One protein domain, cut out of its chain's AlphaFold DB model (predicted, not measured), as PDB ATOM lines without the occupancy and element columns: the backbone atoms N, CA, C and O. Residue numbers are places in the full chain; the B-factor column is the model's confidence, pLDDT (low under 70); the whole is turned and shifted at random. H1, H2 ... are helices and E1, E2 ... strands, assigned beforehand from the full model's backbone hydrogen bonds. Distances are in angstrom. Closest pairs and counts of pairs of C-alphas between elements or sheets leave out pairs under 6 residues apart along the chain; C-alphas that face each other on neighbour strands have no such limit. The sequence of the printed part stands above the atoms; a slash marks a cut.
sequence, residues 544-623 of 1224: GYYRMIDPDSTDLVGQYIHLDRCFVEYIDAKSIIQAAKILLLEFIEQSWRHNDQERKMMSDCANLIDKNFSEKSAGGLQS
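What this domain is: This is residues 544 to 623 of the 1224 residues of an uncharacterized protein of Prevotella sp (UniProt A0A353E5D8). A small, strongly twisted sheet of three strands, E1 to E3, sits toward one end, and a long helical hairpin of H1 and H2 reaches away from it, its tip at residues 592 to 597 sticking out. Two short helices, H3 and H4, follow H2 and pack on the part of H1 nearer the sheet. The 80 printed residues hold three named strands, then four named helices; the sheet, in the order E1, E2, E3, is antiparallel throughout and a meander, each strand the antiparallel neighbour of the one before. The class is mixed, helices and strands; the whole is loose, with a radius of gyration of the C-alphas of 15.1 A, and only just elongated, spanning 50 by 29 by 16 A.

Where its parts are: E1 is residues 545 to 548, from C-alpha 545 at (-11.958, 21.327, -4.926). E2 is residues 559 to 564, 15.9 A long, and E3 residues 567 to 571, 12.6 A. H1, residues 573 to 591, measures 27.6 A and H2, residues 596 to 607, 16.6 A. H3 is residues 609 to 612 and H4 residues 615 to 618, ending at C-alpha 618 at (-8.059, 20.714, 4.512).

How they stand to each other: Hairpin E1 and E2 has N 548 and O 559 within hydrogen-bond range at 2.8 A; hairpin E2 and E3 has N 562 and O 569 at 2.8 A. H1, the hub, only grazes the sheet with residues 573 to 580. Its residues 581 to 588 alone touch H2, closest at the C-alphas of Lys 581 and Ala 606, 6.0 A, at a shallow tilt of 8 degrees, opposite ways. Residues 577 to 581 alone touch H3, closest at C-alphas 577 and 610, 6.5 A; residues 573 to 577 alone touch H4, closest at C-alphas 573 and 615, 6.2 A. H2 and H4 are apart. Every O i to N i+4 pair is within hydrogen-bond range in H2, and 13 of 15 in H1; H3 and H4 are too short for such a pair.

The domain as a whole: The C-alphas farthest apart, those of Asp 552 and His 594, are 50.1 A apart. The printed part has no cut and no long link. Its mean pLDDT is 81.6, with residues 551 to 556 and 591 to 594 under 70.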
ATOM      1  N   GLY A 544     -13.908  18.700  -7.699       87.50
ATOM      2  CA  GLY A 544     -13.361  19.941  -8.247       87.50
ATOM      3  C   GLY A 544     -12.729  20.879  -7.218       87.50
ATOM      4  O   GLY A 544     -12.411  22.007  -7.572       87.50
ATOM      5  N   TYR A 545     -12.542  20.467  -5.962       90.81
ATOM      6  CA  TYR A 545     -11.958  21.327  -4.926       90.81
ATOM      7  C   TYR A 545     -10.441  21.143  -4.814       90.81
ATOM      8  O   TYR A 545      -9.943  20.027  -4.653       90.81
ATOM      9  N   TYR A 546      -9.702  22.249  -4.849       88.38
ATOM     10  CA  TYR A 546      -8.238  22.250  -4.833       88.38
ATOM     11  C   TYR A 546      -7.689  23.362  -3.934       88.38
ATOM     12  O   TYR A 546      -8.418  24.240  -3.466       88.38
ATOM     13  N   ARG A 547      -6.373  23.326  -3.711       87.94
ATOM     14  CA  ARG A 547      -5.608  24.445  -3.148       87.94
ATOM     15  C   ARG A 547      -4.763  25.083  -4.241       87.94
ATOM     16  O   ARG A 547      -3.906  24.420  -4.820       87.94
ATOM     17  N   MET A 548      -4.997  26.354  -4.520       84.75
ATOM     18  CA  MET A 548      -4.163  27.147  -5.410       84.75
ATOM     19  C   MET A 548      -2.901  27.567  -4.663       84.75
ATOM     20  O   MET A 548      -2.987  28.279  -3.660       84.75
ATOM     21  N   ILE A 549      -1.746  27.117  -5.141       81.38
ATOM     22  CA  ILE A 549      -0.441  27.487  -4.592       81.38
ATOM     23  C   ILE A 549       0.306  28.362  -5.591       81.38
ATOM     24  O   ILE A 549       0.342  28.064  -6.785       81.38
ATOM     25  N   ASP A 550       0.907  29.434  -5.088       70.81
ATOM     26  CA  ASP A 550       1.851  30.243  -5.848       70.81
ATOM     27  C   ASP A 550       3.257  29.641  -5.651       70.81
ATOM     28  O   ASP A 550       3.706  29.551  -4.503       70.81
ATOM     29  N   PRO A 551       3.944  29.191  -6.723       67.25
ATOM     30  CA  PRO A 551       5.289  28.622  -6.633       67.25
ATOM     31  C   PRO A 551       6.314  29.541  -5.961       67.25
ATOM     32  O   PRO A 551       7.270  29.035  -5.368       67.25
ATOM     33  N   ASP A 552       6.117  30.859  -6.059       65.94
ATOM     34  CA  ASP A 552       7.028  31.875  -5.529       65.94
ATOM     35  C   ASP A 552       6.686  32.270  -4.076       65.94
ATOM     36  O   ASP A 552       7.462  32.963  -3.412       65.94
ATOM     37  N   SER A 553       5.542  31.813  -3.552       67.38
ATOM     38  CA  SER A 553       5.072  32.140  -2.205       67.38
ATOM     39  C   SER A 553       5.633  31.197  -1.139       67.38
ATOM     40  O   SER A 553       5.796  29.993  -1.336       67.38
ATOM     41  N   THR A 554       5.878  31.740   0.055       66.69
ATOM     42  CA  THR A 554       6.226  30.953   1.250       66.69
ATOM     43  C   THR A 554       5.004  30.311   1.916       66.69
ATOM     44  O   THR A 554       5.163  29.473   2.810       66.69
ATOM     45  N   ASP A 555       3.789  30.671   1.491       68.75
ATOM     46  CA  ASP A 555       2.544  30.076   1.972       68.75
ATOM     47  C   ASP A 555       2.261  28.732   1.282       68.75
ATOM     48  O   ASP A 555       1.777  28.661   0.155       68.75
ATOM     49  N   LEU A 556       2.538  27.645   2.004       64.38
ATOM     50  CA  LEU A 556       2.321  26.267   1.551       64.38
ATOM     51  C   LEU A 556       0.851  25.809   1.636       64.38
ATOM     52  O   LEU A 556       0.512  24.730   1.130       64.38
ATOM     53  N   VAL A 557      -0.020  26.569   2.313       71.19
ATOM     54  CA  VAL A 557      -1.450  26.238   2.417       71.19
ATOM     55  C   VAL A 557      -2.164  26.670   1.141       71.19
ATOM     56  O   VAL A 557      -2.896  25.854   0.573       71.19
ATOM     57  N   GLY A 558      -1.872  27.884   0.665       77.19
ATOM     58  CA  GLY A 558      -2.469  28.463  -0.535       77.19
ATOM     59  C   GLY A 558      -3.925  28.894  -0.332       77.19
ATOM     60  O   GLY A 558      -4.462  28.865   0.776       77.19
ATOM     61  N   GLN A 559      -4.588  29.288  -1.421       84.38
ATOM     62  CA  GLN A 559      -6.005  29.666  -1.408       84.38
ATOM     63  C   GLN A 559      -6.889  28.479  -1.801       84.38
ATOM     64  O   GLN A 559      -6.570  27.750  -2.739       84.38
ATOM     65  N   TYR A 560      -8.012  28.275  -1.109       89.12
ATOM     66  CA  TYR A 560      -8.969  27.242  -1.504       89.12
ATOM     67  C   TYR A 560      -9.753  27.691  -2.728       89.12
ATOM     68  O   TYR A 560     -10.188  28.840  -2.822       89.12
ATOM     69  N   ILE A 561      -9.943  26.766  -3.660       90.31
ATOM     70  CA  ILE A 561     -10.638  27.026  -4.913       90.31
ATOM     71  C   ILE A 561     -11.567  25.870  -5.273       90.31
ATOM     72  O   ILE A 561     -11.328  24.714  -4.905       90.31
ATOM     73  N   HIS A 562     -12.598  26.181  -6.047       91.44
ATOM     74  CA  HIS A 562     -13.417  25.204  -6.750       91.44
ATOM     75  C   HIS A 562     -13.305  25.413  -8.254       91.44
ATOM     76  O   HIS A 562     -13.367  26.532  -8.763       91.44
ATOM     77  N   LEU A 563     -13.078  24.311  -8.957       87.94
ATOM     78  CA  LEU A 563     -12.996  24.246 -10.401       87.94
ATOM     79  C   LEU A 563     -14.302  23.702 -10.968       87.94
ATOM     80  O   LEU A 563     -14.513  22.488 -10.997       87.94
ATOM     81  N   ASP A 564     -15.133  24.596 -11.498       85.31
ATOM     82  CA  ASP A 564     -16.291  24.229 -12.315       85.31
ATOM     83  C   ASP A 564     -15.969  24.429 -13.797       85.31
ATOM     84  O   ASP A 564     -15.904  25.552 -14.306       85.31
ATOM     85  N   ARG A 565     -15.732  23.321 -14.511       78.94
ATOM     86  CA  ARG A 565     -15.140  23.358 -15.861       78.94
ATOM     87  C   ARG A 565     -13.927  24.294 -15.822       78.94
ATOM     88  O   ARG A 565     -13.178  24.252 -14.857       78.94
ATOM     89  N   CYS A 566     -13.699  25.124 -16.836       84.06
ATOM     90  CA  CYS A 566     -12.587  26.079 -16.891       84.06
ATOM     91  C   CYS A 566     -12.637  27.213 -15.848       84.06
ATOM     92  O   CYS A 566     -11.688  27.993 -15.796       84.06
ATOM     93  N   PHE A 567     -13.697  27.335 -15.044       89.94
ATOM     94  CA  PHE A 567     -13.843  28.431 -14.094       89.94
ATOM     95  C   PHE A 567     -13.209  28.127 -12.744       89.94
ATOM     96  O   PHE A 567     -13.387  27.044 -12.196       89.94
ATOM     97  N   VAL A 568     -12.503  29.119 -12.211       90.69
ATOM     98  CA  VAL A 568     -11.871  29.094 -10.895       90.69
ATOM     99  C   VAL A 568     -12.678  29.979  -9.963       90.69
ATOM    100  O   VAL A 568     -12.726  31.199 -10.144       90.69
ATOM    101  N   GLU A 569     -13.326  29.372  -8.979       90.88
ATOM    102  CA  GLU A 569     -14.024  30.067  -7.906       90.88
ATOM    103  C   GLU A 569     -13.177  30.048  -6.635       90.88
ATOM    104  O   GLU A 569     -12.688  28.999  -6.228       90.88
ATOM    105  N   TYR A 570     -13.001  31.210  -6.010       88.00
ATOM    106  CA  TYR A 570     -12.290  31.328  -4.741       88.00
ATOM    107  C   TYR A 570     -13.220  30.972  -3.586       88.00
ATOM    108  O   TYR A 570     -14.333  31.491  -3.499       88.00
ATOM    109  N   ILE A 571     -12.745  30.120  -2.682       87.75
ATOM    110  CA  ILE A 571     -13.502  29.634  -1.530       87.75
ATOM    111  C   ILE A 571     -12.788  30.054  -0.251       87.75
ATOM    112  O   ILE A 571     -11.576  29.900  -0.108       87.75
ATOM    113  N   ASP A 572     -13.540  30.583   0.709       81.38
ATOM    114  CA  ASP A 572     -12.993  30.862   2.030       81.38
ATOM    115  C   ASP A 572     -12.826  29.577   2.862       81.38
ATOM    116  O   ASP A 572     -13.521  28.574   2.685       81.38
ATOM    117  N   ALA A 573     -11.909  29.617   3.825       75.31
ATOM    118  CA  ALA A 573     -11.537  28.443   4.610       75.31
ATOM    119  C   ALA A 573     -12.682  27.841   5.450       75.31
ATOM    120  O   ALA A 573     -12.631  26.655   5.767       75.31
ATOM    121  N   LYS A 574     -13.735  28.594   5.793       79.12
ATOM    122  CA  LYS A 574     -14.886  28.044   6.534       79.12
ATOM    123  C   LYS A 574     -15.853  27.334   5.595       79.12
ATOM    124  O   LYS A 574     -16.402  26.287   5.947       79.12
ATOM    125  N   SER A 575     -16.017  27.866   4.389       87.38
ATOM    126  CA  SER A 575     -16.892  27.298   3.366       87.38
ATOM    127  C   SER A 575     -16.427  25.930   2.863       87.38
ATOM    128  O   SER A 575     -17.274  25.116   2.501       87.38
ATOM    129  N   ILE A 576     -15.127  25.601   2.920       88.06
ATOM    130  CA  ILE A 576     -14.632  24.285   2.466       88.06
ATOM    131  C   ILE A 576     -15.165  23.113   3.309       88.06
ATOM    132  O   ILE A 576     -15.518  22.068   2.763       88.06
ATOM    133  N   ILE A 577     -15.273  23.285   4.633       88.19
ATOM    134  CA  ILE A 577     -15.796  22.246   5.537       88.19
ATOM    135  C   ILE A 577     -17.298  22.066   5.313       88.19
ATOM    136  O   ILE A 577     -17.799  20.941   5.278       88.19
ATOM    137  N   GLN A 578     -18.013  23.173   5.109       88.94
ATOM    138  CA  GLN A 578     -19.436  23.141   4.796       88.94
ATOM    139  C   GLN A 578     -19.700  22.469   3.440       88.94
ATOM    140  O   GLN A 578     -20.611  21.648   3.341       88.94
ATOM    141  N   ALA A 579     -18.884  22.758   2.422       90.81
ATOM    142  CA  ALA A 579     -18.952  22.098   1.121       90.81
ATOM    143  C   ALA A 579     -18.716  20.583   1.243       90.81
ATOM    144  O   ALA A 579     -19.491  19.799   0.698       90.81
ATOM    145  N   ALA A 580     -17.720  20.162   2.034       90.75
ATOM    146  CA  ALA A 580     -17.482  18.747   2.317       90.75
ATOM    147  C   ALA A 580     -18.691  18.079   2.979       90.75
ATOM    148  O   ALA A 580     -19.110  17.006   2.552       90.75
ATOM    149  N   LYS A 581     -19.307  18.728   3.974       90.94
ATOM    150  CA  LYS A 581     -20.522  18.217   4.620       90.94
ATOM    151  C   LYS A 581     -21.667  18.016   3.623       90.94
ATOM    152  O   LYS A 581     -22.305  16.967   3.654       90.94
ATOM    153  N   ILE A 582     -21.919  18.996   2.752       91.75
ATOM    154  CA  ILE A 582     -22.982  18.928   1.737       91.75
ATOM    155  C   ILE A 582     -22.740  17.746   0.793       91.75
ATOM    156  O   ILE A 582     -23.612  16.892   0.654       91.75
ATOM    157  N   LEU A 583     -21.533  17.638   0.231       91.25
ATOM    158  CA  LEU A 583     -21.198  16.568  -0.709       91.25
ATOM    159  C   LEU A 583     -21.247  15.174  -0.075       91.25
ATOM    160  O   LEU A 583     -21.653  14.218  -0.729       91.25
ATOM    161  N   LEU A 584     -20.869  15.036   1.200       90.69
ATOM    162  CA  LEU A 584     -20.984  13.763   1.911       90.69
ATOM    163  C   LEU A 584     -22.437  13.334   2.106       90.69
ATOM    164  O   LEU A 584     -22.751  12.158   1.944       90.69
ATOM    165  N   LEU A 585     -23.323  14.271   2.446       89.81
ATOM    166  CA  LEU A 585     -24.750  13.983   2.585       89.81
ATOM    167  C   LEU A 585     -25.369  13.594   1.235       89.81
ATOM    168  O   LEU A 585     -26.072  12.587   1.169       89.81
ATOM    169  N   GLU A 586     -25.030  14.308   0.157       88.44
ATOM    170  CA  GLU A 586     -25.433  13.943  -1.210       88.44
ATOM    171  C   GLU A 586     -24.917  12.551  -1.606       88.44
ATOM    172  O   GLU A 586     -25.656  11.739  -2.167       88.44
ATOM    173  N   PHE A 587     -23.663  12.232  -1.274       86.88
ATOM    174  CA  PHE A 587     -23.076  10.919  -1.540       86.88
ATOM    175  C   PHE A 587     -23.801   9.791  -0.792       86.88
ATOM    176  O   PHE A 587     -24.041   8.729  -1.370       86.88
ATOM    177  N   ILE A 588     -24.197  10.012   0.467       86.56
ATOM    178  CA  ILE A 588     -24.976   9.043   1.256       86.56
ATOM    179  C   ILE A 588     -26.338   8.783   0.602       86.56
ATOM    180  O   ILE A 588     -26.770   7.631   0.527       86.56
ATOM    181  N   GLU A 589     -27.012   9.828   0.113       81.56
ATOM    182  CA  GLU A 589     -28.291   9.688  -0.592       81.56
ATOM    183  C   GLU A 589     -28.157   8.883  -1.891       81.56
ATOM    184  O   GLU A 589     -29.026   8.067  -2.199       81.56
ATOM    185  N   GLN A 590     -27.058   9.059  -2.630       77.25
ATOM    186  CA  GLN A 590     -26.811   8.358  -3.895       77.25
ATOM    187  C   GLN A 590     -26.347   6.903  -3.712       77.25
ATOM    188  O   GLN A 590     -26.708   6.032  -4.513       77.25
ATOM    189  N   SER A 591     -25.554   6.636  -2.672       68.88
ATOM    190  CA  SER A 591     -24.941   5.325  -2.400       68.88
ATOM    191  C   SER A 591     -25.875   4.365  -1.660       68.88
ATOM    192  O   SER A 591     -25.678   3.149  -1.656       68.88
ATOM    193  N   TRP A 592     -26.939   4.898  -1.063       65.06
ATOM    194  CA  TRP A 592     -27.981   4.146  -0.385       65.06
ATOM    195  C   TRP A 592     -28.745   3.219  -1.346       65.06
ATOM    196  O   TRP A 592     -29.581   3.673  -2.129       65.06
ATOM    197  N   ARG A 593     -28.507   1.902  -1.272       52.06
ATOM    198  CA  ARG A 593     -29.381   0.921  -1.943       52.06
ATOM    199  C   ARG A 593     -29.866  -0.243  -1.070       52.06
ATOM    200  O   ARG A 593     -30.913  -0.783  -1.409       52.06
ATOM    201  N   HIS A 594     -29.197  -0.611   0.039       51.88
ATOM    202  CA  HIS A 594     -29.497  -1.894   0.713       51.88
ATOM    203  C   HIS A 594     -29.324  -2.014   2.261       51.88
ATOM    204  O   HIS A 594     -29.635  -3.091   2.764       51.88
ATOM    205  N   ASN A 595     -28.880  -1.008   3.050       72.06
ATOM    206  CA  ASN A 595     -28.641  -1.193   4.514       72.06
ATOM    207  C   ASN A 595     -28.886   0.047   5.413       72.06
ATOM    208  O   ASN A 595     -27.986   0.880   5.578       72.06
ATOM    209  N   ASP A 596     -30.082   0.175   6.026       78.75
ATOM    210  CA  ASP A 596     -30.536   1.368   6.799       78.75
ATOM    211  C   ASP A 596     -29.587   1.757   7.940       78.75
ATOM    212  O   ASP A 596     -29.431   2.937   8.271       78.75
ATOM    213  N   GLN A 597     -28.919   0.763   8.523       78.94
ATOM    214  CA  GLN A 597     -27.993   0.966   9.626       78.94
ATOM    215  C   GLN A 597     -26.718   1.684   9.168       78.94
ATOM    216  O   GLN A 597     -26.278   2.623   9.830       78.94
ATOM    217  N   GLU A 598     -26.151   1.303   8.020       79.19
ATOM    218  CA  GLU A 598     -24.965   1.958   7.447       79.19
ATOM    219  C   GLU A 598     -25.253   3.402   7.056       79.19
ATOM    220  O   GLU A 598     -24.473   4.294   7.385       79.19
ATOM    221  N   ARG A 599     -26.415   3.658   6.444       82.62
ATOM    222  CA  ARG A 599     -26.853   5.018   6.105       82.62
ATOM    223  C   ARG A 599     -26.892   5.922   7.326       82.62
ATOM    224  O   ARG A 599     -26.392   7.046   7.276       82.62
ATOM    225  N   LYS A 600     -27.492   5.440   8.418       83.50
ATOM    226  CA  LYS A 600     -27.585   6.205   9.660       83.50
ATOM    227  C   LYS A 600     -26.195   6.501  10.225       83.50
ATOM    228  O   LYS A 600     -25.910   7.654  10.518       83.50
ATOM    229  N   MET A 601     -25.318   5.496  10.281       85.81
ATOM    230  CA  MET A 601     -23.940   5.673  10.753       85.81
ATOM    231  C   MET A 601     -23.155   6.680   9.901       85.81
ATOM    232  O   MET A 601     -22.506   7.564  10.452       85.81
ATOM    233  N   MET A 602     -23.234   6.589   8.571       88.00
ATOM    234  CA  MET A 602     -22.574   7.540   7.668       88.00
ATOM    235  C   MET A 602     -23.121   8.961   7.837       88.00
ATOM    236  O   MET A 602     -22.341   9.907   7.900       88.00
ATOM    237  N   SER A 603     -24.442   9.118   7.972       87.38
ATOM    238  CA  SER A 603     -25.086  10.421   8.196       87.38
ATOM    239  C   SER A 603     -24.674  11.045   9.530       87.38
ATOM    240  O   SER A 603     -24.312  12.222   9.580       87.38
ATOM    241  N   ASP A 604     -24.661  10.257  10.607       86.88
ATOM    242  CA  ASP A 604     -24.206  10.708  11.922       86.88
ATOM    243  C   ASP A 604     -22.731  11.150  11.856       86.88
ATOM    244  O   ASP A 604     -22.378  12.219  12.356       86.88
ATOM    245  N   CYS A 605     -21.877  10.395  11.154       86.94
ATOM    246  CA  CYS A 605     -20.477  10.758  10.928       86.94
ATOM    247  C   CYS A 605     -20.302  12.025  10.078       86.94
ATOM    248  O   CYS A 605     -19.506  12.890  10.447       86.94
ATOM    249  N   ALA A 606     -21.041  12.168   8.974       87.50
ATOM    250  CA  ALA A 606     -21.000  13.354   8.114       87.50
ATOM    251  C   ALA A 606     -21.455  14.611   8.867       87.50
ATOM    252  O   ALA A 606     -20.881  15.687   8.706       87.50
ATOM    253  N   ASN A 607     -22.447  14.479   9.750       88.19
ATOM    254  CA  ASN A 607     -22.925  15.586  10.574       88.19
ATOM    255  C   ASN A 607     -21.928  16.051  11.637       88.19
ATOM    256  O   ASN A 607     -22.054  17.188  12.081       88.19
ATOM    257  N   LEU A 608     -20.962  15.204  12.008       87.12
ATOM    258  CA  LEU A 608     -19.889  15.501  12.958       87.12
ATOM    259  C   LEU A 608     -18.586  15.956  12.275       87.12
ATOM    260  O   LEU A 608     -17.566  16.115  12.951       87.12
ATOM    261  N   ILE A 609     -18.582  16.144  10.950       83.12
ATOM    262  CA  ILE A 609     -17.367  16.512  10.212       83.12
ATOM    263  C   ILE A 609     -16.791  17.858  10.666       83.12
ATOM    264  O   ILE A 609     -15.583  17.992  10.803       83.12
ATOM    265  N   ASP A 610     -17.649  18.819  10.992       80.38
ATOM    266  CA  ASP A 610     -17.298  20.141  11.516       80.38
ATOM    267  C   ASP A 610     -16.586  20.091  12.878       80.38
ATOM    268  O   ASP A 610     -15.820  20.992  13.211       80.38
ATOM    269  N   LYS A 611     -16.810  19.026  13.657       82.25
ATOM    270  CA  LYS A 611     -16.119  18.781  14.933       82.25
ATOM    271  C   LYS A 611     -14.815  18.009  14.759       82.25
ATOM    272  O   LYS A 611     -13.872  18.224  15.516       82.25
ATOM    273  N   ASN A 612     -14.778  17.094  13.792       78.38
ATOM    274  CA  ASN A 612     -13.663  16.166  13.594       78.38
ATOM    275  C   ASN A 612     -12.586  16.713  12.642       78.38
ATOM    276  O   ASN A 612     -11.447  16.246  12.673       78.38
ATOM    277  N   PHE A 613     -12.930  17.696  11.810       80.75
ATOM    278  CA  PHE A 613     -12.059  18.277  10.795       80.75
ATOM    279  C   PHE A 613     -11.886  19.776  11.020       80.75
ATOM    280  O   PHE A 613     -12.782  20.476  11.475       80.75
ATOM    281  N   SER A 614     -10.696  20.268  10.691       78.19
ATOM    282  CA  SER A 614     -10.328  21.682  10.807       78.19
ATOM    283  C   SER A 614      -9.748  22.201   9.494       78.19
ATOM    284  O   SER A 614      -9.368  21.413   8.626       78.19
ATOM    285  N   GLU A 615      -9.579  23.516   9.369       72.00
ATOM    286  CA  GLU A 615      -8.891  24.130   8.220       72.00
ATOM    287  C   GLU A 615      -7.494  23.523   7.991       72.00
ATOM    288  O   GLU A 615      -7.089  23.297   6.857       72.00
ATOM    289  N   LYS A 616      -6.782  23.136   9.061       76.75
ATOM    290  CA  LYS A 616      -5.489  22.440   8.944       76.75
ATOM    291  C   LYS A 616      -5.611  21.082   8.258       76.75
ATOM    292  O   LYS A 616      -4.719  20.694   7.510       76.75
ATOM    293  N   SER A 617      -6.705  20.360   8.502       79.12
ATOM    294  CA  SER A 617      -6.945  19.080   7.832       79.12
ATOM    295  C   SER A 617      -7.216  19.259   6.337       79.12
ATOM    296  O   SER A 617      -6.762  18.422   5.562       79.12
ATOM    297  N   ALA A 618      -7.832  20.374   5.922       78.31
ATOM    298  CA  ALA A 618      -8.059  20.714   4.512       78.31
ATOM    299  C   ALA A 618      -6.757  20.953   3.722       78.31
ATOM    300  O   ALA A 618      -6.765  20.882   2.495       78.31
ATOM    301  N   GLY A 619      -5.609  21.095   4.400       77.75
ATOM    302  CA  GLY A 619      -4.284  20.988   3.781       77.75
ATOM    303  C   GLY A 619      -4.028  19.645   3.074       77.75
ATOM    304  O   GLY A 619      -3.113  19.550   2.264       77.75
ATOM    305  N   GLY A 620      -4.842  18.612   3.324       80.25
ATOM    306  CA  GLY A 620      -4.825  17.352   2.575       80.25
ATOM    307  C   GLY A 620      -5.402  17.435   1.154       80.25
ATOM    308  O   GLY A 620      -5.234  16.483   0.394       80.25
ATOM    309  N   LEU A 621      -6.061  18.541   0.778       85.88
ATOM    310  CA  LEU A 621      -6.507  18.787  -0.597       85.88
ATOM    311  C   LEU A 621      -5.312  18.842  -1.549       85.88
ATOM    312  O   LEU A 621      -4.257  19.397  -1.206       85.88
ATOM    313  N   GLN A 622      -5.496  18.313  -2.760       81.75
ATOM    314  CA  GLN A 622      -4.472  18.412  -3.794       81.75
ATOM    315  C   GLN A 622      -4.222  19.878  -4.148       81.75
ATOM    316  O   GLN A 622      -5.155  20.669  -4.309       81.75
ATOM    317  N   SER A 623      -2.943  20.233  -4.239       81.38
ATOM    318  CA  SER A 623      -2.527  21.562  -4.653       81.38
ATOM    319  C   SER A 623      -2.348  21.627  -6.165       81.38
ATOM    320  O   SER A 623      -1.921  20.657  -6.790       81.38
TER     321      SER A 623